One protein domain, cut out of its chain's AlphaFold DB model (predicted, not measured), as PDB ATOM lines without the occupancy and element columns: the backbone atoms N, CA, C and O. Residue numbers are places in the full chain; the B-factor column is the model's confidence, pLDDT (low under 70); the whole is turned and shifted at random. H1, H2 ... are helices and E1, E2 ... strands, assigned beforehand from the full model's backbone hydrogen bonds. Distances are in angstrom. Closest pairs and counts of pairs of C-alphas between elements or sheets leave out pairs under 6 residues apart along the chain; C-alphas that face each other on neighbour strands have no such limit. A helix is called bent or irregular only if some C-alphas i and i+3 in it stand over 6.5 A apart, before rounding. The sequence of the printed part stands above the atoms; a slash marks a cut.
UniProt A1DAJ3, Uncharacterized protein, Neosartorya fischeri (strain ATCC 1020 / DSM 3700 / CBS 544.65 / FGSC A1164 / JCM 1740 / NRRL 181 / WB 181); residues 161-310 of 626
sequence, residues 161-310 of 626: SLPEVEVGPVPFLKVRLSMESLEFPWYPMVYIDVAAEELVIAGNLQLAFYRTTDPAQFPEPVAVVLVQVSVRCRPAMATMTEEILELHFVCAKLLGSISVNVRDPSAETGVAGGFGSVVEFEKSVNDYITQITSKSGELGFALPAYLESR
ATOM      1  N   SER A 161      21.833 -14.703  12.272       45.97
ATOM      2  CA  SER A 161      21.761 -13.618  13.249       45.97
ATOM      3  C   SER A 161      21.184 -12.361  12.590       45.97
ATOM      4  O   SER A 161      21.676 -11.875  11.575       45.97
ATOM      5  N   LEU A 162      20.101 -11.830  13.156       55.28
ATOM      6  CA  LEU A 162      19.570 -10.530  12.745       55.28
ATOM      7  C   LEU A 162      20.412  -9.420  13.388       55.28
ATOM      8  O   LEU A 162      20.841  -9.601  14.529       55.28
ATOM      9  N   PRO A 163      20.624  -8.275  12.715       55.88
ATOM     10  CA  PRO A 163      21.319  -7.156  13.331       55.88
ATOM     11  C   PRO A 163      20.514  -6.643  14.533       55.88
ATOM     12  O   PRO A 163      19.356  -6.228  14.409       55.88
ATOM     13  N   GLU A 164      21.140  -6.695  15.705       58.66
ATOM     14  CA  GLU A 164      20.677  -6.021  16.914       58.66
ATOM     15  C   GLU A 164      21.438  -4.708  17.046       58.66
ATOM     16  O   GLU A 164      22.664  -4.671  16.955       58.66
ATOM     17  N   VAL A 165      20.696  -3.620  17.230       58.97
ATOM     18  CA  VAL A 165      21.255  -2.282  17.375       58.97
ATOM     19  C   VAL A 165      20.801  -1.719  18.710       58.97
ATOM     20  O   VAL A 165      19.608  -1.667  19.019       58.97
ATOM     21  N   GLU A 166      21.763  -1.283  19.512       57.09
ATOM     22  CA  GLU A 166      21.481  -0.454  20.678       57.09
ATOM     23  C   GLU A 166      21.276   0.982  20.192       57.09
ATOM     24  O   GLU A 166      22.169   1.575  19.591       57.09
ATOM     25  N   VAL A 167      20.072   1.519  20.393       54.69
ATOM     26  CA  VAL A 167      19.718   2.879  19.964       54.69
ATOM     27  C   VAL A 167      19.820   3.796  21.176       54.69
ATOM     28  O   VAL A 167      19.117   3.594  22.168       54.69
ATOM     29  N   GLY A 168      20.695   4.802  21.117       50.62
ATOM     30  CA  GLY A 168      20.774   5.839  22.147       50.62
ATOM     31  C   GLY A 168      19.595   6.820  22.042       50.62
ATOM     32  O   GLY A 168      19.020   6.964  20.962       50.62
ATOM     33  N   PRO A 169      19.166   7.502  23.132       46.59
ATOM     34  CA  PRO A 169      19.709   7.567  24.489       46.59
ATOM     35  C   PRO A 169      18.782   6.889  25.523       46.59
ATOM     36  O   PRO A 169      18.600   7.413  26.621       46.59
ATOM     37  N   VAL A 170      18.145   5.761  25.188       54.31
ATOM     38  CA  VAL A 170      17.269   5.045  26.127       54.31
ATOM     39  C   VAL A 170      18.068   3.910  26.777       54.31
ATOM     40  O   VAL A 170      18.164   2.838  26.183       54.31
ATOM     41  N   PRO A 171      18.629   4.081  27.995       55.03
ATOM     42  CA  PRO A 171      19.493   3.080  28.646       55.03
ATOM     43  C   PRO A 171      18.817   1.719  28.897       55.03
ATOM     44  O   PRO A 171      19.461   0.759  29.323       55.03
ATOM     45  N   PHE A 172      17.519   1.624  28.609       58.91
ATOM     46  CA  PHE A 172      16.681   0.478  28.899       58.91
ATOM     47  C   PHE A 172      16.218  -0.300  27.671       58.91
ATOM     48  O   PHE A 172      15.612  -1.343  27.890       58.91
ATOM     49  N   LEU A 173      16.455   0.143  26.420       65.50
ATOM     50  CA  LEU A 173      15.876  -0.524  25.241       65.50
ATOM     51  C   LEU A 173      16.868  -0.870  24.112       65.50
ATOM     52  O   LEU A 173      17.591  -0.008  23.625       65.50
ATOM     53  N   LYS A 174      16.846  -2.130  23.647       71.69
ATOM     54  CA  LYS A 174      17.517  -2.604  22.418       71.69
ATOM     55  C   LYS A 174      16.522  -2.711  21.273       71.69
ATOM     56  O   LYS A 174      15.370  -3.081  21.508       71.69
ATOM     57  N   VAL A 175      16.963  -2.455  20.044       72.06
ATOM     58  CA  VAL A 175      16.133  -2.607  18.844       72.06
ATOM     59  C   VAL A 175      16.652  -3.759  17.996       72.06
ATOM     60  O   VAL A 175      17.805  -3.770  17.571       72.06
ATOM     61  N   ARG A 176      15.777  -4.721  17.706       73.31
ATOM     62  CA  ARG A 176      16.035  -5.764  16.711       73.31
ATOM     63  C   ARG A 176      15.308  -5.431  15.423       73.31
ATOM     64  O   ARG A 176      14.102  -5.170  15.444       73.31
ATOM     65  N   LEU A 177      16.044  -5.487  14.320       70.19
ATOM     66  CA  LEU A 177      15.506  -5.328  12.978       70.19
ATOM     67  C   LEU A 177      15.231  -6.710  12.376       70.19
ATOM     68  O   LEU A 177      16.125  -7.552  12.316       70.19
ATOM     69  N   SER A 178      14.022  -6.942  11.879       70.50
ATOM     70  CA  SER A 178      13.745  -8.055  10.966       70.50
ATOM     71  C   SER A 178      13.002  -7.549   9.742       70.50
ATOM     72  O   SER A 178      12.241  -6.592   9.821       70.50
ATOM     73  N   MET A 179      13.232  -8.171   8.588       67.06
ATOM     74  CA  MET A 179      12.403  -7.944   7.410       67.06
ATOM     75  C   MET A 179      11.723  -9.258   7.055       67.06
ATOM     76  O   MET A 179      12.389 -10.254   6.771       67.06
ATOM     77  N   GLU A 180      10.401  -9.249   7.139       63.41
ATOM     78  CA  GLU A 180       9.522 -10.382   6.886       63.41
ATOM     79  C   GLU A 180       8.816 -10.217   5.535       63.41
ATOM     80  O   GLU A 180       8.743  -9.122   4.967       63.41
ATOM     81  N   SER A 181       8.282 -11.316   5.007       54.09
ATOM     82  CA  SER A 181       7.534 -11.294   3.750       54.09
ATOM     83  C   SER A 181       6.284 -10.412   3.811       54.09
ATOM     84  O   SER A 181       5.622 -10.337   4.848       54.09
ATOM     85  N   LEU A 182       5.921  -9.813   2.672       48.50
ATOM     86  CA  LEU A 182       4.626  -9.158   2.450       48.50
ATOM     87  C   LEU A 182       3.475 -10.167   2.284       48.50
ATOM     88  O   LEU A 182       2.349  -9.864   2.676       48.50
ATOM     89  N   GLU A 183       3.757 -11.363   1.757       46.09
ATOM     90  CA  GLU A 183       2.795 -12.453   1.546       46.09
ATOM     91  C   GLU A 183       3.399 -13.813   1.919       46.09
ATOM     92  O   GLU A 183       4.580 -14.083   1.721       46.09
ATOM     93  N   PHE A 184       2.596 -14.721   2.462       39.97
ATOM     94  CA  PHE A 184       3.039 -16.105   2.634       39.97
ATOM     95  C   PHE A 184       3.488 -16.666   1.252       39.97
ATOM     96  O   PHE A 184       2.717 -16.525   0.305       39.97
ATOM     97  N   PRO A 185       4.690 -17.267   1.092       43.59
ATOM     98  CA  PRO A 185       5.566 -17.762   2.138       43.59
ATOM     99  C   PRO A 185       6.883 -16.957   2.303       43.59
ATOM    100  O   PRO A 185       7.720 -16.920   1.415       43.59
ATOM    101  N   TRP A 186       7.090 -16.366   3.484       51.44
ATOM    102  CA  TRP A 186       8.352 -16.320   4.256       51.44
ATOM    103  C   TRP A 186       9.557 -15.527   3.683       51.44
ATOM    104  O   TRP A 186      10.520 -15.330   4.422       51.44
ATOM    105  N   TYR A 187       9.499 -14.985   2.458       61.19
ATOM    106  CA  TYR A 187      10.583 -14.206   1.824       61.19
ATOM    107  C   TYR A 187      10.175 -12.784   1.418       61.19
ATOM    108  O   TYR A 187       9.051 -12.584   0.967       61.19
ATOM    109  N   PRO A 188      11.066 -11.779   1.499       65.12
ATOM    110  CA  PRO A 188      10.775 -10.476   0.913       65.12
ATOM    111  C   PRO A 188      10.562 -10.599  -0.603       65.12
ATOM    112  O   PRO A 188      11.182 -11.425  -1.272       65.12
ATOM    113  N   MET A 189       9.690  -9.759  -1.159       72.38
ATOM    114  CA  MET A 189       9.515  -9.676  -2.607       72.38
ATOM    115  C   MET A 189      10.766  -9.045  -3.216       72.38
ATOM    116  O   MET A 189      11.209  -8.000  -2.745       72.38
ATOM    117  N   VAL A 190      11.314  -9.645  -4.268       76.19
ATOM    118  CA  VAL A 190      12.461  -9.105  -5.000       76.19
ATOM    119  C   VAL A 190      12.054  -8.884  -6.442       76.19
ATOM    120  O   VAL A 190      11.576  -9.788  -7.109       76.19
ATOM    121  N   TYR A 191      12.258  -7.670  -6.916       81.19
ATOM    122  CA  TYR A 191      12.037  -7.269  -8.293       81.19
ATOM    123  C   TYR A 191      13.351  -6.750  -8.873       81.19
ATOM    124  O   TYR A 191      14.154  -6.164  -8.152       81.19
ATOM    125  N   ILE A 192      13.581  -6.955 -10.161       83.31
ATOM    126  CA  ILE A 192      14.752  -6.461 -10.872       83.31
ATOM    127  C   ILE A 192      14.254  -5.431 -11.885       83.31
ATOM    128  O   ILE A 192      13.597  -5.753 -12.876       83.31
ATOM    129  N   ASP A 193      14.582  -4.169 -11.627       83.38
ATOM    130  CA  ASP A 193      14.309  -3.051 -12.519       83.38
ATOM    131  C   ASP A 193      15.378  -3.040 -13.616       83.38
ATOM    132  O   ASP A 193      16.463  -2.484 -13.454       83.38
ATOM    133  N   VAL A 194      15.079  -3.709 -14.734       83.19
ATOM    134  CA  VAL A 194      16.018  -3.876 -15.858       83.19
ATOM    135  C   VAL A 194      16.456  -2.535 -16.447       83.19
ATOM    136  O   VAL A 194      17.593  -2.411 -16.886       83.19
ATOM    137  N   ALA A 195      15.576  -1.530 -16.455       82.06
ATOM    138  CA  ALA A 195      15.887  -0.218 -17.015       82.06
ATOM    139  C   ALA A 195      16.751   0.628 -16.071       82.06
ATOM    140  O   ALA A 195      17.594   1.390 -16.539       82.06
ATOM    141  N   ALA A 196      16.532   0.509 -14.757       82.19
ATOM    142  CA  ALA A 196      17.327   1.211 -13.751       82.19
ATOM    143  C   ALA A 196      18.597   0.453 -13.328       82.19
ATOM    144  O   ALA A 196      19.400   1.017 -12.589       82.19
ATOM    145  N   GLU A 197      18.764  -0.800 -13.764       90.56
ATOM    146  CA  GLU A 197      19.856  -1.691 -13.349       90.56
ATOM    147  C   GLU A 197      19.926  -1.853 -11.816       90.56
ATOM    148  O   GLU A 197      20.994  -1.871 -11.200       90.56
ATOM    149  N   GLU A 198      18.754  -1.966 -11.186       87.50
ATOM    150  CA  GLU A 198      18.575  -1.997  -9.731       87.50
ATOM    151  C   GLU A 198      17.726  -3.197  -9.303       87.50
ATOM    152  O   GLU A 198      16.786  -3.596  -9.991       87.50
ATOM    153  N   LEU A 199      18.011  -3.744  -8.122       85.19
ATOM    154  CA  LEU A 199      17.092  -4.637  -7.426       85.19
ATOM    155  C   LEU A 199      16.199  -3.813  -6.503       85.19
ATOM    156  O   LEU A 199      16.627  -2.851  -5.868       85.19
ATOM    157  N   VAL A 200      14.942  -4.215  -6.408       83.56
ATOM    158  CA  VAL A 200      13.944  -3.642  -5.519       83.56
ATOM    159  C   VAL A 200      13.466  -4.741  -4.590       83.56
ATOM    160  O   VAL A 200      12.795  -5.677  -5.011       83.56
ATOM    161  N   ILE A 201      13.795  -4.611  -3.316       81.94
ATOM    162  CA  ILE A 201      13.424  -5.557  -2.275       81.94
ATOM    163  C   ILE A 201      12.302  -4.925  -1.456       81.94
ATOM    164  O   ILE A 201      12.478  -3.849  -0.888       81.94
ATOM    165  N   ALA A 202      11.137  -5.559  -1.407       77.94
ATOM    166  CA  ALA A 202       9.985  -5.077  -0.660       77.94
ATOM    167  C   ALA A 202       9.582  -6.073   0.431       77.94
ATOM    168  O   ALA A 202       9.468  -7.275   0.193       77.94
ATOM    169  N   GLY A 203       9.361  -5.565   1.641       76.81
ATOM    170  CA  GLY A 203       9.151  -6.388   2.826       76.81
ATOM    171  C   GLY A 203       8.450  -5.639   3.951       76.81
ATOM    172  O   GLY A 203       8.349  -4.409   3.945       76.81
ATOM    173  N   ASN A 204       7.983  -6.399   4.935       75.94
ATOM    174  CA  ASN A 204       7.564  -5.879   6.226       75.94
ATOM    175  C   ASN A 204       8.806  -5.711   7.102       75.94
ATOM    176  O   ASN A 204       9.349  -6.689   7.605       75.94
ATOM    177  N   LEU A 205       9.262  -4.480   7.287       78.81
ATOM    178  CA  LEU A 205      10.270  -4.157   8.283       78.81
ATOM    179  C   LEU A 205       9.617  -4.151   9.666       78.81
ATOM    180  O   LEU A 205       8.664  -3.411   9.920       78.81
ATOM    181  N   GLN A 206      10.147  -4.965  10.562       81.31
ATOM    182  CA  GLN A 206       9.762  -5.025  11.955       81.31
ATOM    183  C   GLN A 206      10.894  -4.472  12.824       81.31
ATOM    184  O   GLN A 206      12.037  -4.922  12.749       81.31
ATOM    185  N   LEU A 207      10.545  -3.514  13.681       81.94
ATOM    186  CA  LEU A 207      11.395  -3.015  14.758       81.94
ATOM    187  C   LEU A 207      10.816  -3.522  16.073       81.94
ATOM    188  O   LEU A 207       9.715  -3.129  16.466       81.94
ATOM    189  N   ALA A 208      11.539  -4.409  16.742       83.06
ATOM    190  CA  ALA A 208      11.155  -4.914  18.050       83.06
ATOM    191  C   ALA A 208      12.032  -4.272  19.129       83.06
ATOM    192  O   ALA A 208      13.256  -4.332  19.044       83.06
ATOM    193  N   PHE A 209      11.396  -3.651  20.120       82.75
ATOM    194  CA  PHE A 209      12.055  -2.978  21.238       82.75
ATOM    195  C   PHE A 209      12.055  -3.906  22.450       82.75
ATOM    196  O   PHE A 209      10.988  -4.355  22.866       82.75
ATOM    197  N   TYR A 210      13.220  -4.180  23.029       82.31
ATOM    198  CA  TYR A 210      13.406  -5.100  24.158       82.31
ATOM    199  C   TYR A 210      14.056  -4.399  25.326       82.31
ATOM    200  O   TYR A 210      14.840  -3.487  25.110       82.31
ATOM    201  N   ARG A 211      13.818  -4.877  26.546       78.94
ATOM    202  CA  ARG A 211      14.521  -4.371  27.727       78.94
ATOM    203  C   ARG A 211      15.997  -4.779  27.681       78.94
ATOM    204  O   ARG A 211      16.298  -5.951  27.486       78.94
ATOM    205  N   THR A 212      16.915  -3.842  27.899       72.12
ATOM    206  CA  THR A 212      18.368  -4.111  27.965       72.12
ATOM    207  C   THR A 212      18.752  -4.953  29.180       72.12
ATOM    208  O   THR A 212      19.768  -5.641  29.147       72.12
ATOM    209  N   THR A 213      17.951  -4.896  30.244       71.81
ATOM    210  CA  THR A 213      18.194  -5.572  31.524       71.81
ATOM    211  C   THR A 213      17.570  -6.960  31.625       71.81
ATOM    212  O   THR A 213      17.753  -7.610  32.651       71.81
ATOM    213  N   ASP A 214      16.826  -7.417  30.613       70.12
ATOM    214  CA  ASP A 214      16.187  -8.731  30.647       70.12
ATOM    215  C   ASP A 214      17.229  -9.829  30.362       70.12
ATOM    216  O   ASP A 214      17.776  -9.876  29.258       70.12
ATOM    217  N   PRO A 215      17.550 -10.697  31.341       62.75
ATOM    218  CA  PRO A 215      18.550 -11.745  31.169       62.75
ATOM    219  C   PRO A 215      18.021 -12.936  30.359       62.75
ATOM    220  O   PRO A 215      18.776 -13.876  30.104       62.75
ATOM    221  N   ALA A 216      16.729 -12.954  30.006       69.06
ATOM    222  CA  ALA A 216      16.156 -14.030  29.216       69.06
ATOM    223  C   ALA A 216      16.840 -14.118  27.847       69.06
ATOM    224  O   ALA A 216      17.055 -13.122  27.168       69.06
ATOM    225  N   GLN A 217      17.110 -15.346  27.401       59.06
ATOM    226  CA  GLN A 217      17.659 -15.611  26.066       59.06
ATOM    227  C   GLN A 217      16.704 -15.159  24.939       59.06
ATOM    228  O   GLN A 217      17.139 -14.916  23.817       59.06
ATOM    229  N   PHE A 218      15.406 -15.028  25.247       62.47
ATOM    230  CA  PHE A 218      14.351 -14.574  24.338       62.47
ATOM    231  C   PHE A 218      13.392 -13.621  25.068       62.47
ATOM    232  O   PHE A 218      12.294 -14.033  25.452       62.47
ATOM    233  N   PRO A 219      13.795 -12.364  25.310       71.31
ATOM    234  CA  PRO A 219      12.953 -11.414  26.023       71.31
ATOM    235  C   PRO A 219      11.711 -11.081  25.191       71.31
ATOM    236  O   PRO A 219      11.764 -11.026  23.960       71.31
ATOM    237  N   GLU A 220      10.570 -10.849  25.839       78.25
ATOM    238  CA  GLU A 220       9.405 -10.339  25.117       78.25
ATOM    239  C   GLU A 220       9.618  -8.860  24.762       78.25
ATOM    240  O   GLU A 220      10.041  -8.072  25.612       78.25
ATOM    241  N   PRO A 221       9.321  -8.436  23.520       84.12
ATOM    242  CA  PRO A 221       9.484  -7.040  23.156       84.12
ATOM    243  C   PRO A 221       8.412  -6.183  23.838       84.12
ATOM    244  O   PRO A 221       7.222  -6.494  23.766       84.12
ATOM    245  N   VAL A 222       8.817  -5.062  24.434       86.75
ATOM    246  CA  VAL A 222       7.908  -4.077  25.047       86.75
ATOM    247  C   VAL A 222       7.077  -3.336  24.001       86.75
ATOM    248  O   VAL A 222       5.965  -2.895  24.285       86.75
ATOM    249  N   ALA A 223       7.585  -3.233  22.772       86.00
ATOM    250  CA  ALA A 223       6.862  -2.702  21.628       86.00
ATOM    251  C   ALA A 223       7.344  -3.339  20.326       86.00
ATOM    252  O   ALA A 223       8.506  -3.723  20.188       86.00
ATOM    253  N   VAL A 224       6.437  -3.431  19.358       85.00
ATOM    254  CA  VAL A 224       6.745  -3.859  17.993       85.00
ATOM    255  C   VAL A 224       6.165  -2.853  17.016       85.00
ATOM    256  O   VAL A 224       4.966  -2.581  17.042       85.00
ATOM    257  N   VAL A 225       7.013  -2.328  16.143       84.19
ATOM    258  CA  VAL A 225       6.618  -1.483  15.019       84.19
ATOM    259  C   VAL A 225       6.723  -2.307  13.749       84.19
ATOM    260  O   VAL A 225       7.751  -2.933  13.508       84.19
ATOM    261  N   LEU A 226       5.670  -2.294  12.942       82.56
ATOM    262  CA  LEU A 226       5.625  -2.938  11.638       82.56
ATOM    263  C   LEU A 226       5.412  -1.876  10.563       82.56
ATOM    264  O   LEU A 226       4.487  -1.063  10.658       82.56
ATOM    265  N   VAL A 227       6.251  -1.890   9.534       82.94
ATOM    266  CA  VAL A 227       6.180  -0.943   8.426       82.94
ATOM    267  C   VAL A 227       6.560  -1.614   7.115       82.94
ATOM    268  O   VAL A 227       7.498  -2.399   7.053       82.94
ATOM    269  N   GLN A 228       5.838  -1.301   6.044       80.69
ATOM    270  CA  GLN A 228       6.179  -1.803   4.717       80.69
ATOM    271  C   GLN A 228       7.201  -0.887   4.059       80.69
ATOM    272  O   GLN A 228       6.967   0.317   3.914       80.69
ATOM    273  N   VAL A 229       8.317  -1.469   3.633       82.31
ATOM    274  CA  VAL A 229       9.402  -0.749   2.969       82.31
ATOM    275  C   VAL A 229       9.691  -1.359   1.606       82.31
ATOM    276  O   VAL A 229       9.570  -2.565   1.405       82.31
ATOM    277  N   SER A 230      10.090  -0.505   0.671       83.69
ATOM    278  CA  SER A 230      10.720  -0.869  -0.592       83.69
ATOM    279  C   SER A 230      12.128  -0.313  -0.586       83.69
ATOM    280  O   SER A 230      12.305   0.898  -0.496       83.69
ATOM    281  N   VAL A 231      13.119  -1.181  -0.701       86.19
ATOM    282  CA  VAL A 231      14.530  -0.823  -0.734       86.19
ATOM    283  C   VAL A 231      15.061  -1.061  -2.134       86.19
ATOM    284  O   VAL A 231      14.913  -2.150  -2.676       86.19
ATOM    285  N   ARG A 232      15.657  -0.035  -2.733       87.50
ATOM    286  CA  ARG A 232      16.400  -0.137  -3.985       87.50
ATOM    287  C   ARG A 232      17.867  -0.367  -3.665       87.50
ATOM    288  O   ARG A 232      18.432   0.360  -2.845       87.50
ATOM    289  N   CYS A 233      18.476  -1.339  -4.320       87.50
ATOM    290  CA  CYS A 233      19.896  -1.627  -4.210       87.50
ATOM    291  C   CYS A 233      20.507  -1.946  -5.575       87.50
ATOM    292  O   CYS A 233      19.809  -2.307  -6.521       87.50
ATOM    293  N   ARG A 234      21.827  -1.792  -5.678       89.44
ATOM    294  CA  ARG A 234      22.611  -2.218  -6.838       89.44
ATOM    295  C   ARG A 234      23.534  -3.358  -6.432       89.44
ATOM    296  O   ARG A 234      24.158  -3.262  -5.379       89.44
ATOM    297  N   PRO A 235      23.629  -4.418  -7.240       87.56
ATOM    298  CA  PRO A 235      24.620  -5.444  -7.029       87.56
ATOM    299  C   PRO A 235      26.005  -4.852  -7.306       87.56
ATOM    300  O   PRO A 235      26.199  -4.081  -8.250       87.56
ATOM    301  N   ALA A 236      26.965  -5.213  -6.471       85.06
ATOM    302  CA  ALA A 236      28.361  -4.848  -6.614       85.06
ATOM    303  C   ALA A 236      29.217  -6.079  -6.330       85.06
ATOM    304  O   ALA A 236      28.867  -6.896  -5.485       85.06
ATOM    305  N   MET A 237      30.337  -6.213  -7.031       79.19
ATOM    306  CA  MET A 237      31.347  -7.203  -6.668       79.19
ATOM    307  C   MET A 237      32.346  -6.547  -5.729       79.19
ATOM    308  O   MET A 237      32.985  -5.562  -6.103       79.19
ATOM    309  N   ALA A 238      32.462  -7.078  -4.518       71.31
ATOM    310  CA  ALA A 238      33.460  -6.657  -3.553       71.31
ATOM    311  C   ALA A 238      34.605  -7.663  -3.510       71.31
ATOM    312  O   ALA A 238      34.399  -8.875  -3.487       71.31
ATOM    313  N   THR A 239      35.827  -7.141  -3.495       64.50
ATOM    314  CA  THR A 239      37.045  -7.937  -3.351       64.50
ATOM    315  C   THR A 239      37.534  -7.783  -1.915       64.50
ATOM    316  O   THR A 239      38.089  -6.743  -1.561       64.50
ATOM    317  N   MET A 240      37.301  -8.796  -1.078       63.09
ATOM    318  CA  MET A 240      37.921  -8.891   0.249       63.09
ATOM    319  C   MET A 240      39.052  -9.928   0.202       63.09
ATOM    320  O   MET A 240      40.014  -9.748  -0.542       63.09
ATOM    321  N   THR A 241      38.958 -11.018   0.964       56.00
ATOM    322  CA  THR A 241      39.817 -12.203   0.800       56.00
ATOM    323  C   THR A 241      39.365 -13.087  -0.365       56.00
ATOM    324  O   THR A 241      40.176 -13.813  -0.930       56.00
ATOM    325  N   GLU A 242      38.089 -12.986  -0.739       55.91
ATOM    326  CA  GLU A 242      37.444 -13.640  -1.881       55.91
ATOM    327  C   GLU A 242      36.565 -12.608  -2.619       55.91
ATOM    328  O   GLU A 242      36.269 -11.535  -2.076       55.91
ATOM    329  N   GLU A 243      36.174 -12.895  -3.866       60.25
ATOM    330  CA  GLU A 243      35.176 -12.090  -4.584       60.25
ATOM    331  C   GLU A 243      33.773 -12.437  -4.064       60.25
ATOM    332  O   GLU A 243      33.346 -13.589  -4.138       60.25
ATOM    333  N   ILE A 244      33.047 -11.444  -3.547       68.69
ATOM    334  CA  ILE A 244      31.721 -11.609  -2.938       68.69
ATOM    335  C   ILE A 244      30.735 -10.655  -3.622       68.69
ATOM    336  O   ILE A 244      31.081  -9.520  -3.955       68.69
ATOM    337  N   LEU A 245      29.496 -11.106  -3.842       74.12
ATOM    338  CA  LEU A 245      28.412 -10.226  -4.282       74.12
ATOM    339  C   LEU A 245      27.860  -9.443  -3.086       74.12
ATOM    340  O   LEU A 245      27.330 -10.033  -2.149       74.12
ATOM    341  N   GLU A 246      27.889  -8.121  -3.175       78.00
ATOM    342  CA  GLU A 246      27.256  -7.201  -2.236       78.00
ATOM    343  C   GLU A 246      26.025  -6.528  -2.853       78.00
ATOM    344  O   GLU A 246      25.915  -6.364  -4.071       78.00
ATOM    345  N   LEU A 247      25.099  -6.084  -1.999       81.31
ATOM    346  CA  LEU A 247      23.949  -5.272  -2.391       81.31
ATOM    347  C   LEU A 247      24.092  -3.861  -1.821       81.31
ATOM    348  O   LEU A 247      23.782  -3.597  -0.660       81.31
ATOM    349  N   HIS A 248      24.524  -2.924  -2.659       85.38
ATOM    350  CA  HIS A 248      24.712  -1.529  -2.278       85.38
ATOM    351  C   HIS A 248      23.371  -0.811  -2.206       85.38
ATOM    352  O   HIS A 248      22.657  -0.682  -3.200       85.38
ATOM    353  N   PHE A 249      23.028  -0.320  -1.020       85.88
ATOM    354  CA  PHE A 249      21.824   0.476  -0.797       85.88
ATOM    355  C   PHE A 249      21.813   1.744  -1.667       85.88
ATOM    356  O   PHE A 249      22.751   2.540  -1.619       85.88
ATOM    357  N   VAL A 250      20.719   1.970  -2.400       87.31
ATOM    358  CA  VAL A 250      20.476   3.197  -3.176       87.31
ATOM    359  C   VAL A 250      19.509   4.111  -2.430       87.31
ATOM    360  O   VAL A 250      19.844   5.247  -2.102       87.31
ATOM    361  N   CYS A 251      18.298   3.629  -2.155       87.12
ATOM    362  CA  CYS A 251      17.279   4.381  -1.422       87.12
ATOM    363  C   CYS A 251      16.208   3.446  -0.860       87.12
ATOM    364  O   CYS A 251      16.028   2.342  -1.373       87.12
ATOM    365  N   ALA A 252      15.430   3.906   0.118       87.69
ATOM    366  CA  ALA A 252      14.237   3.203   0.571       87.69
ATOM    367  C   ALA A 252      12.996   4.104   0.540       87.69
ATOM    368  O   ALA A 252      13.083   5.325   0.665       87.69
ATOM    369  N   LYS A 253      11.827   3.489   0.361       85.31
ATOM    370  CA  LYS A 253      10.516   4.142   0.361       85.31
ATOM    371  C   LYS A 253       9.559   3.407   1.287       85.31
ATOM    372  O   LYS A 253       9.530   2.179   1.310       85.31
ATOM    373  N   LEU A 254       8.737   4.173   1.993       84.25
ATOM    374  CA  LEU A 254       7.601   3.674   2.757       84.25
ATOM    375  C   LEU A 254       6.467   3.294   1.789       84.25
ATOM    376  O   LEU A 254       6.101   4.105   0.938       84.25
ATOM    377  N   LEU A 255       5.917   2.085   1.901       76.44
ATOM    378  CA  LEU A 255       4.837   1.606   1.024       76.44
ATOM    379  C   LEU A 255       3.439   1.676   1.662       76.44
ATOM    380  O   LEU A 255       2.441   1.528   0.960       76.44
ATOM    381  N   GLY A 256       3.349   1.911   2.972       72.88
ATOM    382  CA  GLY A 256       2.085   1.896   3.705       72.88
ATOM    383  C   GLY A 256       2.161   2.633   5.035       72.88
ATOM    384  O   GLY A 256       3.155   3.283   5.342       72.88
ATOM    385  N   SER A 257       1.100   2.542   5.835       76.50
ATOM    386  CA  SER A 257       1.075   3.111   7.185       76.50
ATOM    387  C   SER A 257       2.011   2.365   8.136       76.50
ATOM    388  O   SER A 257       2.277   1.178   7.967       76.50
ATOM    389  N   ILE A 258       2.462   3.057   9.178       84.31
ATOM    390  CA  ILE A 258       3.211   2.465  10.287       84.31
ATOM    391  C   ILE A 258       2.208   1.878  11.287       84.31
ATOM    392  O   ILE A 258       1.248   2.548  11.668       84.31
ATOM    393  N   SER A 259       2.410   0.628  11.708       83.69
ATOM    394  CA  SER A 259       1.626  -0.015  12.766       83.69
ATOM    395  C   SER A 259       2.482  -0.129  14.013       83.69
ATOM    396  O   SER A 259       3.476  -0.853  14.017       83.69
ATOM    397  N   VAL A 260       2.066   0.531  15.087       86.50
ATOM    398  CA  VAL A 260       2.737   0.468  16.385       86.50
ATOM    399  C   VAL A 260       1.912  -0.404  17.325       86.50
ATOM    400  O   VAL A 260       0.724  -0.167  17.524       86.50
ATOM    401  N   ASN A 261       2.534  -1.435  17.893       87.19
ATOM    402  CA  ASN A 261       1.937  -2.294  18.907       87.19
ATOM    403  C   ASN A 261       2.763  -2.212  20.192       87.19
ATOM    404  O   ASN A 261       3.796  -2.874  20.323       87.19
ATOM    405  N   VAL A 262       2.301  -1.390  21.131       87.88
ATOM    406  CA  VAL A 262       2.883  -1.283  22.470       87.88
ATOM    407  C   VAL A 262       2.334  -2.410  23.338       87.88
ATOM    408  O   VAL A 262       1.134  -2.474  23.594       87.88
ATOM    409  N   ARG A 263       3.222  -3.302  23.787       87.12
ATOM    410  CA  ARG A 263       2.876  -4.437  24.655       87.12
ATOM    411  C   ARG A 263       2.994  -4.092  26.134       87.12
ATOM    412  O   ARG A 263       2.182  -4.555  26.925       87.12
ATOM    413  N   ASP A 264       3.970  -3.260  26.487       86.06
ATOM    414  CA  ASP A 264       4.150  -2.730  27.835       86.06
ATOM    415  C   ASP A 264       4.235  -1.194  27.784       86.06
ATOM    416  O   ASP A 264       5.274  -0.644  27.406       86.06
ATOM    417  N   PRO A 265       3.149  -0.477  28.128       86.31
ATOM    418  CA  PRO A 265       3.123   0.983  28.123       86.31
ATOM    419  C   PRO A 265       3.694   1.612  29.406       86.31
ATOM    420  O   PRO A 265       3.711   2.836  29.505       86.31
ATOM    421  N   SER A 266       4.102   0.824  30.407       84.00
ATOM    422  CA  SER A 266       4.430   1.328  31.747       84.00
ATOM    423  C   SER A 266       5.695   2.200  31.793       84.00
ATOM    424  O   SER A 266       6.581   2.102  30.943       84.00
ATOM    425  N   ALA A 267       5.784   3.054  32.816       78.62
ATOM    426  CA  ALA A 267       6.954   3.897  33.072       78.62
ATOM    427  C   ALA A 267       8.108   3.148  33.766       78.62
ATOM    428  O   ALA A 267       9.252   3.577  33.691       78.62
ATOM    429  N   GLU A 268       7.819   2.040  34.450       77.62
ATOM    430  CA  GLU A 268       8.821   1.275  35.204       77.62
ATOM    431  C   GLU A 268       9.524   0.233  34.332       77.62
ATOM    432  O   GLU A 268      10.728   0.027  34.463       77.62
ATOM    433  N   THR A 269       8.781  -0.427  33.439       74.75
ATOM    434  CA  THR A 269       9.294  -1.571  32.672       74.75
ATOM    435  C   THR A 269       9.028  -1.474  31.174       74.75
ATOM    436  O   THR A 269       9.495  -2.320  30.410       74.75
ATOM    437  N   GLY A 270       8.277  -0.464  30.743       77.94
ATOM    438  CA  GLY A 270       7.750  -0.352  29.395       77.94
ATOM    439  C   GLY A 270       8.261   0.856  28.618       77.94
ATOM    440  O   GLY A 270       9.244   1.514  28.960       77.94
ATOM    441  N   VAL A 271       7.553   1.151  27.534       83.75
ATOM    442  CA  VAL A 271       7.886   2.222  26.588       83.75
ATOM    443  C   VAL A 271       7.951   3.601  27.256       83.75
ATOM    444  O   VAL A 271       8.844   4.390  26.943       83.75
ATOM    445  N   ALA A 272       7.050   3.897  28.199       83.94
ATOM    446  CA  ALA A 272       7.014   5.207  28.851       83.94
ATOM    447  C   ALA A 272       8.229   5.454  29.764       83.94
ATOM    448  O   ALA A 272       8.573   6.607  30.003       83.94
ATOM    449  N   GLY A 273       8.918   4.402  30.222       78.50
ATOM    450  CA  GLY A 273      10.141   4.543  31.019       78.50
ATOM    451  C   GLY A 273      11.331   5.054  30.212       78.50
ATOM    452  O   GLY A 273      12.209   5.722  30.751       78.50
ATOM    453  N   GLY A 274      11.342   4.771  28.907       77.50
ATOM    454  CA  GLY A 274      12.390   5.216  27.994       77.50
ATOM    455  C   GLY A 274      12.077   6.512  27.253       77.50
ATOM    456  O   GLY A 274      12.974   7.312  27.009       77.50
ATOM    457  N   PHE A 275      10.808   6.718  26.905       82.25
ATOM    458  CA  PHE A 275      10.370   7.805  26.023       82.25
ATOM    459  C   PHE A 275       9.549   8.887  26.729       82.25
ATOM    460  O   PHE A 275       9.070   9.794  26.062       82.25
ATOM    461  N   GLY A 276       9.343   8.786  28.047       84.94
ATOM    462  CA  GLY A 276       8.484   9.682  28.831       84.94
ATOM    463  C   GLY A 276       6.995   9.339  28.723       84.94
ATOM    464  O   GLY A 276       6.278   9.319  29.724       84.94
ATOM    465  N   SER A 277       6.526   8.991  27.523       88.75
ATOM    466  CA  SER A 277       5.148   8.567  27.268       88.75
ATOM    467  C   SER A 277       5.017   7.706  26.007       88.75
ATOM    468  O   SER A 277       5.891   7.683  25.140       88.75
ATOM    469  N   VAL A 278       3.880   7.016  25.866       87.38
ATOM    470  CA  VAL A 278       3.542   6.272  24.636       87.38
ATOM    471  C   VAL A 278       3.406   7.210  23.429       87.38
ATOM    472  O   VAL A 278       3.829   6.861  22.332       87.38
ATOM    473  N   VAL A 279       2.875   8.420  23.624       89.00
ATOM    474  CA  VAL A 279       2.692   9.408  22.545       89.00
ATOM    475  C   VAL A 279       4.040   9.918  22.027       89.00
ATOM    476  O   VAL A 279       4.231  10.064  20.821       89.00
ATOM    477  N   GLU A 280       4.994  10.172  22.922       88.44
ATOM    478  CA  GLU A 280       6.354  10.570  22.540       88.44
ATOM    479  C   GLU A 280       7.102   9.435  21.842       88.44
ATOM    480  O   GLU A 280       7.819   9.686  20.870       88.44
ATOM    481  N   PHE A 281       6.882   8.188  22.265       88.31
ATOM    482  CA  PHE A 281       7.381   7.022  21.543       88.31
ATOM    483  C   PHE A 281       6.814   6.946  20.125       88.31
ATOM    484  O   PHE A 281       7.585   6.895  19.172       88.31
ATOM    485  N   GLU A 282       5.493   7.003  19.953       88.31
ATOM    486  CA  GLU A 282       4.855   6.962  18.629       88.31
ATOM    487  C   GLU A 282       5.337   8.098  17.716       88.31
ATOM    488  O   GLU A 282       5.531   7.900  16.515       88.31
ATOM    489  N   LYS A 283       5.595   9.283  18.281       88.38
ATOM    490  CA  LYS A 283       6.210  10.390  17.546       88.38
ATOM    491  C   LYS A 283       7.640  10.051  17.111       88.38
ATOM    492  O   LYS A 283       7.960  10.219  15.937       88.38
ATOM    493  N   SER A 284       8.452   9.521  18.027       87.69
ATOM    494  CA  SER A 284       9.847   9.123  17.779       87.69
ATOM    495  C   SER A 284       9.963   7.996  16.751       87.69
ATOM    496  O   SER A 284      10.920   7.959  15.983       87.69
ATOM    497  N   VAL A 285       8.968   7.106  16.669       87.75
ATOM    498  CA  VAL A 285       8.923   6.044  15.653       87.75
ATOM    499  C   VAL A 285       9.001   6.623  14.238       87.75
ATOM    500  O   VAL A 285       9.743   6.090  13.417       87.75
ATOM    501  N   ASN A 286       8.305   7.723  13.939       87.38
ATOM    502  CA  ASN A 286       8.385   8.347  12.612       87.38
ATOM    503  C   ASN A 286       9.800   8.850  12.298       87.38
ATOM    504  O   ASN A 286      10.276   8.690  11.171       87.38
ATOM    505  N   ASP A 287      10.486   9.406  13.295       87.31
ATOM    506  CA  ASP A 287      11.865   9.871  13.150       87.31
ATOM    507  C   ASP A 287      12.814   8.687  12.919       87.31
ATOM    508  O   ASP A 287      13.666   8.752  12.033       87.31
ATOM    509  N   TYR A 288      12.622   7.568  13.625       86.62
ATOM    510  CA  TYR A 288      13.381   6.334  13.402       86.62
ATOM    511  C   TYR A 288      13.172   5.765  12.000       86.62
ATOM    512  O   TYR A 288      14.145   5.466  11.311       86.62
ATOM    513  N   ILE A 289      11.924   5.667  11.533       86.25
ATOM    514  CA  ILE A 289      11.641   5.206  10.168       86.25
ATOM    515  C   ILE A 289      12.272   6.145   9.134       86.25
ATOM    516  O   ILE A 289      12.829   5.682   8.135       86.25
ATOM    517  N   THR A 290      12.242   7.456   9.377       88.31
ATOM    518  CA  THR A 290      12.870   8.447   8.495       88.31
ATOM    519  C   THR A 290      14.385   8.270   8.455       88.31
ATOM    520  O   THR A 290      14.959   8.221   7.369       88.31
ATOM    521  N   GLN A 291      15.040   8.103   9.605       87.00
ATOM    522  CA  GLN A 291      16.478   7.832   9.698       87.00
ATOM    523  C   GLN A 291      16.867   6.572   8.917       87.00
ATOM    524  O   GLN A 291      17.720   6.632   8.029       87.00
ATOM    525  N   ILE A 292      16.161   5.465   9.169       84.56
ATOM    526  CA  ILE A 292      16.373   4.170   8.509       84.56
ATOM    527  C   ILE A 292      16.228   4.288   6.986       84.56
ATOM    528  O   ILE A 292      17.062   3.786   6.235       84.56
ATOM    529  N   THR A 293      15.172   4.952   6.507       85.38
ATOM    530  CA  THR A 293      14.880   5.036   5.065       85.38
ATOM    531  C   THR A 293      15.741   6.056   4.315       85.38
ATOM    532  O   THR A 293      15.977   5.886   3.119       85.38
ATOM    533  N   SER A 294      16.249   7.084   5.005       85.44
ATOM    534  CA  SER A 294      17.104   8.136   4.431       85.44
ATOM    535  C   SER A 294      18.607   7.905   4.614       85.44
ATOM    536  O   SER A 294      19.398   8.733   4.163       85.44
ATOM    537  N   LYS A 295      19.014   6.803   5.260       84.75
ATOM    538  CA  LYS A 295      20.413   6.519   5.624       84.75
ATOM    539  C   LYS A 295      21.041   7.650   6.459       84.75
ATOM    540  O   LYS A 295      22.193   8.024   6.259       84.75
ATOM    541  N   SER A 296      20.271   8.220   7.383       81.88
ATOM    542  CA  SER A 296      20.710   9.323   8.247       81.88
ATOM    543  C   SER A 296      20.550   8.982   9.729       81.88
ATOM    544  O   SER A 296      19.841   8.044  10.084       81.88
ATOM    545  N   GLY A 297      21.216   9.745  10.599       79.94
ATOM    546  CA  GLY A 297      21.139   9.548  12.048       79.94
ATOM    547  C   GLY A 297      21.733   8.220  12.526       79.94
ATOM    548  O   GLY A 297      22.498   7.569  11.814       79.94
ATOM    549  N   GLU A 298      21.385   7.828  13.749       72.62
ATOM    550  CA  GLU A 298      21.953   6.648  14.414       72.62
ATOM    551  C   GLU A 298      21.429   5.336  13.822       72.62
ATOM    552  O   GLU A 298      22.131   4.332  13.832       72.62
ATOM    553  N   LEU A 299      20.220   5.341  13.253       74.69
ATOM    554  CA  LEU A 299      19.584   4.154  12.673       74.69
ATOM    555  C   LEU A 299      19.725   4.044  11.149       74.69
ATOM    556  O   LEU A 299      19.243   3.082  10.549       74.69
ATOM    557  N   GLY A 300      20.397   5.000  10.504       75.88
ATOM    558  CA  GLY A 300      20.535   5.037   9.047       75.88
ATOM    559  C   GLY A 300      21.273   3.838   8.446       75.88
ATOM    560  O   GLY A 300      21.086   3.530   7.271       75.88
ATOM    561  N   PHE A 301      22.079   3.128   9.236       76.69
ATOM    562  CA  PHE A 301      22.807   1.943   8.779       76.69
ATOM    563  C   PHE A 301      21.961   0.660   8.778       76.69
ATOM    564  O   PHE A 301      22.388  -0.329   8.195       76.69
ATOM    565  N   ALA A 302      20.771   0.657   9.390       75.19
ATOM    566  CA  ALA A 302      20.009  -0.566   9.650       75.19
ATOM    567  C   ALA A 302      19.621  -1.333   8.369       75.19
ATOM    568  O   ALA A 302      19.846  -2.539   8.274       75.19
ATOM    569  N   LEU A 303      19.064  -0.641   7.366       76.81
ATOM    570  CA  LEU A 303      18.729  -1.257   6.076       76.81
ATOM    571  C   LEU A 303      19.974  -1.641   5.260       76.81
ATOM    572  O   LEU A 303      20.001  -2.767   4.771       76.81
ATOM    573  N   PRO A 304      21.003  -0.781   5.116       75.12
ATOM    574  CA  PRO A 304      22.280  -1.189   4.528       75.12
ATOM    575  C   PRO A 304      22.871  -2.452   5.169       75.12
ATOM    576  O   PRO A 304      23.129  -3.411   4.457       75.12
ATOM    577  N   ALA A 305      22.961  -2.521   6.499       72.06
ATOM    578  CA  ALA A 305      23.495  -3.686   7.207       72.06
ATOM    579  C   ALA A 305      22.653  -4.958   6.987       72.06
ATOM    580  O   ALA A 305      23.191  -6.062   6.897       72.06
ATOM    581  N   TYR A 306      21.329  -4.815   6.847       70.38
ATOM    582  CA  TYR A 306      20.448  -5.924   6.468       70.38
ATOM    583  C   TYR A 306      20.715  -6.434   5.034       70.38
ATOM    584  O   TYR A 306      20.494  -7.613   4.742       70.38
ATOM    585  N   LEU A 307      21.166  -5.560   4.131       70.81
ATOM    586  CA  LEU A 307      21.482  -5.895   2.739       70.81
ATOM    587  C   LEU A 307      22.918  -6.400   2.537       70.81
ATOM    588  O   LEU A 307      23.132  -7.240   1.669       70.81
ATOM    589  N   GLU A 308      23.877  -5.911   3.324       61.38
ATOM    590  CA  GLU A 308      25.320  -6.160   3.162       61.38
ATOM    591  C   GLU A 308      25.749  -7.612   3.467       61.38
ATOM    592  O   GLU A 308      26.847  -8.010   3.100       61.38
ATOM    593  N   SER A 309      24.895  -8.445   4.074       54.72
ATOM    594  CA  SER A 309      25.252  -9.795   4.556       54.72
ATOM    595  C   SER A 309      24.549 -10.946   3.820       54.72
ATOM    596  O   SER A 309      24.061 -11.896   4.438       54.72
ATOM    597  N   ARG A 310      24.459 -10.884   2.484       61.00
ATOM    598  CA  ARG A 310      23.861 -11.962   1.676       61.00
ATOM    599  C   ARG A 310      24.934 -12.817   1.014       61.00
ATOM    600  O   ARG A 310      25.409 -12.436  -0.052       61.00
TER     601      ARG A 310
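Overview. This is residues 161 to 310 of the 626 residues of an uncharacterized protein of Neosartorya fischeri (strain ATCC 1020 / DSM 3700 / CBS 544.65 / FGSC A1164 / JCM 1740 / NRRL 181 / WB 181) (UniProt A1DAJ3). A twisted sheet of seven strands, its longest strands E4, E5 and E6 all bent, curls round the short helix H3. The long helix H2 packs along the sheet over E5 and E7, and the short helix H1 makes a corner with the beginning of H2. The printed part has 150 residues with seven named strands followed by three named helices, in the order E1 E2 E3 E4 E5 E6 E7 H1 H2 H3; the class is mixed, helices and strands. The sheet is branched and its neighbour pairs are antiparallel. The whole is compact, with a radius of gyration of the C-alphas of 16.5 A and spans of 51 by 36 by 31 A.

Along the chain. The longest strand is E5, residues 223 to 239, 39.5 A from C-alpha 223 at (6.862, -2.702, 21.628) to C-alpha 239 at (37.045, -7.937, -3.351); it bends by 78 degrees at residue 228. E4, residues 198 to 211, measures 37.8 A and bends by 55 degrees at 202; E6, residues 243 to 254, measures 32.6 A and bends by 51 degrees at 251. E2 is residues 173 to 180, 21.8 A; E1 is 164 to 166, E3 is 189 to 193 and E7 is 259 to 262. H2, residues 278 to 294, measures 24.4 A; H1 is 271 to 275, and H3 is 302 to 308, ending at C-alpha 308 (25.320, -6.160, 3.162).

Arrangement. E3, E4, E5 and E6 form a meander, each strand the antiparallel neighbour of the one before, with N 191 and O 200 at 2.8 A, N 205 and O 227 at 2.7 A, and N 236 and O 246 at 2.9 A. E2 and E3 lie on one side of E4, E5 on the other; N 176 and O 208 of E2 and E4 are 2.9 A apart. Edge strand E1 pairs with E2, with N 165 and O 175 at 2.9 A. E6 and E7 lie on one side of E5, E4 on the other; N 224 and O 261 of E5 and E7 are 2.9 A apart. H2 is on the sheet at a height of 9.1 A and runs along the strands, at 15 degrees to E5 on the local plane. The sheet curls round H3; the closest C-alphas of E6 and H3, Phe 249 and Pro 304, are 5.6 A apart. With residues 292 to 293 alone H2 only just touches H3, with 3 pairs of C-alphas within 8 A, the closest being Ile 292 and Ala 302 at 6.1 A. H1, on the same face as H2, touches it only at the corner, Phe 275 and Phe 281 being the closest C-alphas at 5.4 A. Every O i to N i+4 pair is within hydrogen-bond range in H1 and H3, and 11 of 13 in H2.

Size, cuts and confidence. The C-alphas farthest apart, of Ala 195 and Glu 268, are 52.7 A apart. The printed part has no cut, and E4 to E5 is the long link. The model's mean pLDDT over the printed part is 75.7; residues 161 to 173, 179 to 188, 215 to 218, 239 to 244 and 308 to 310 are under 70.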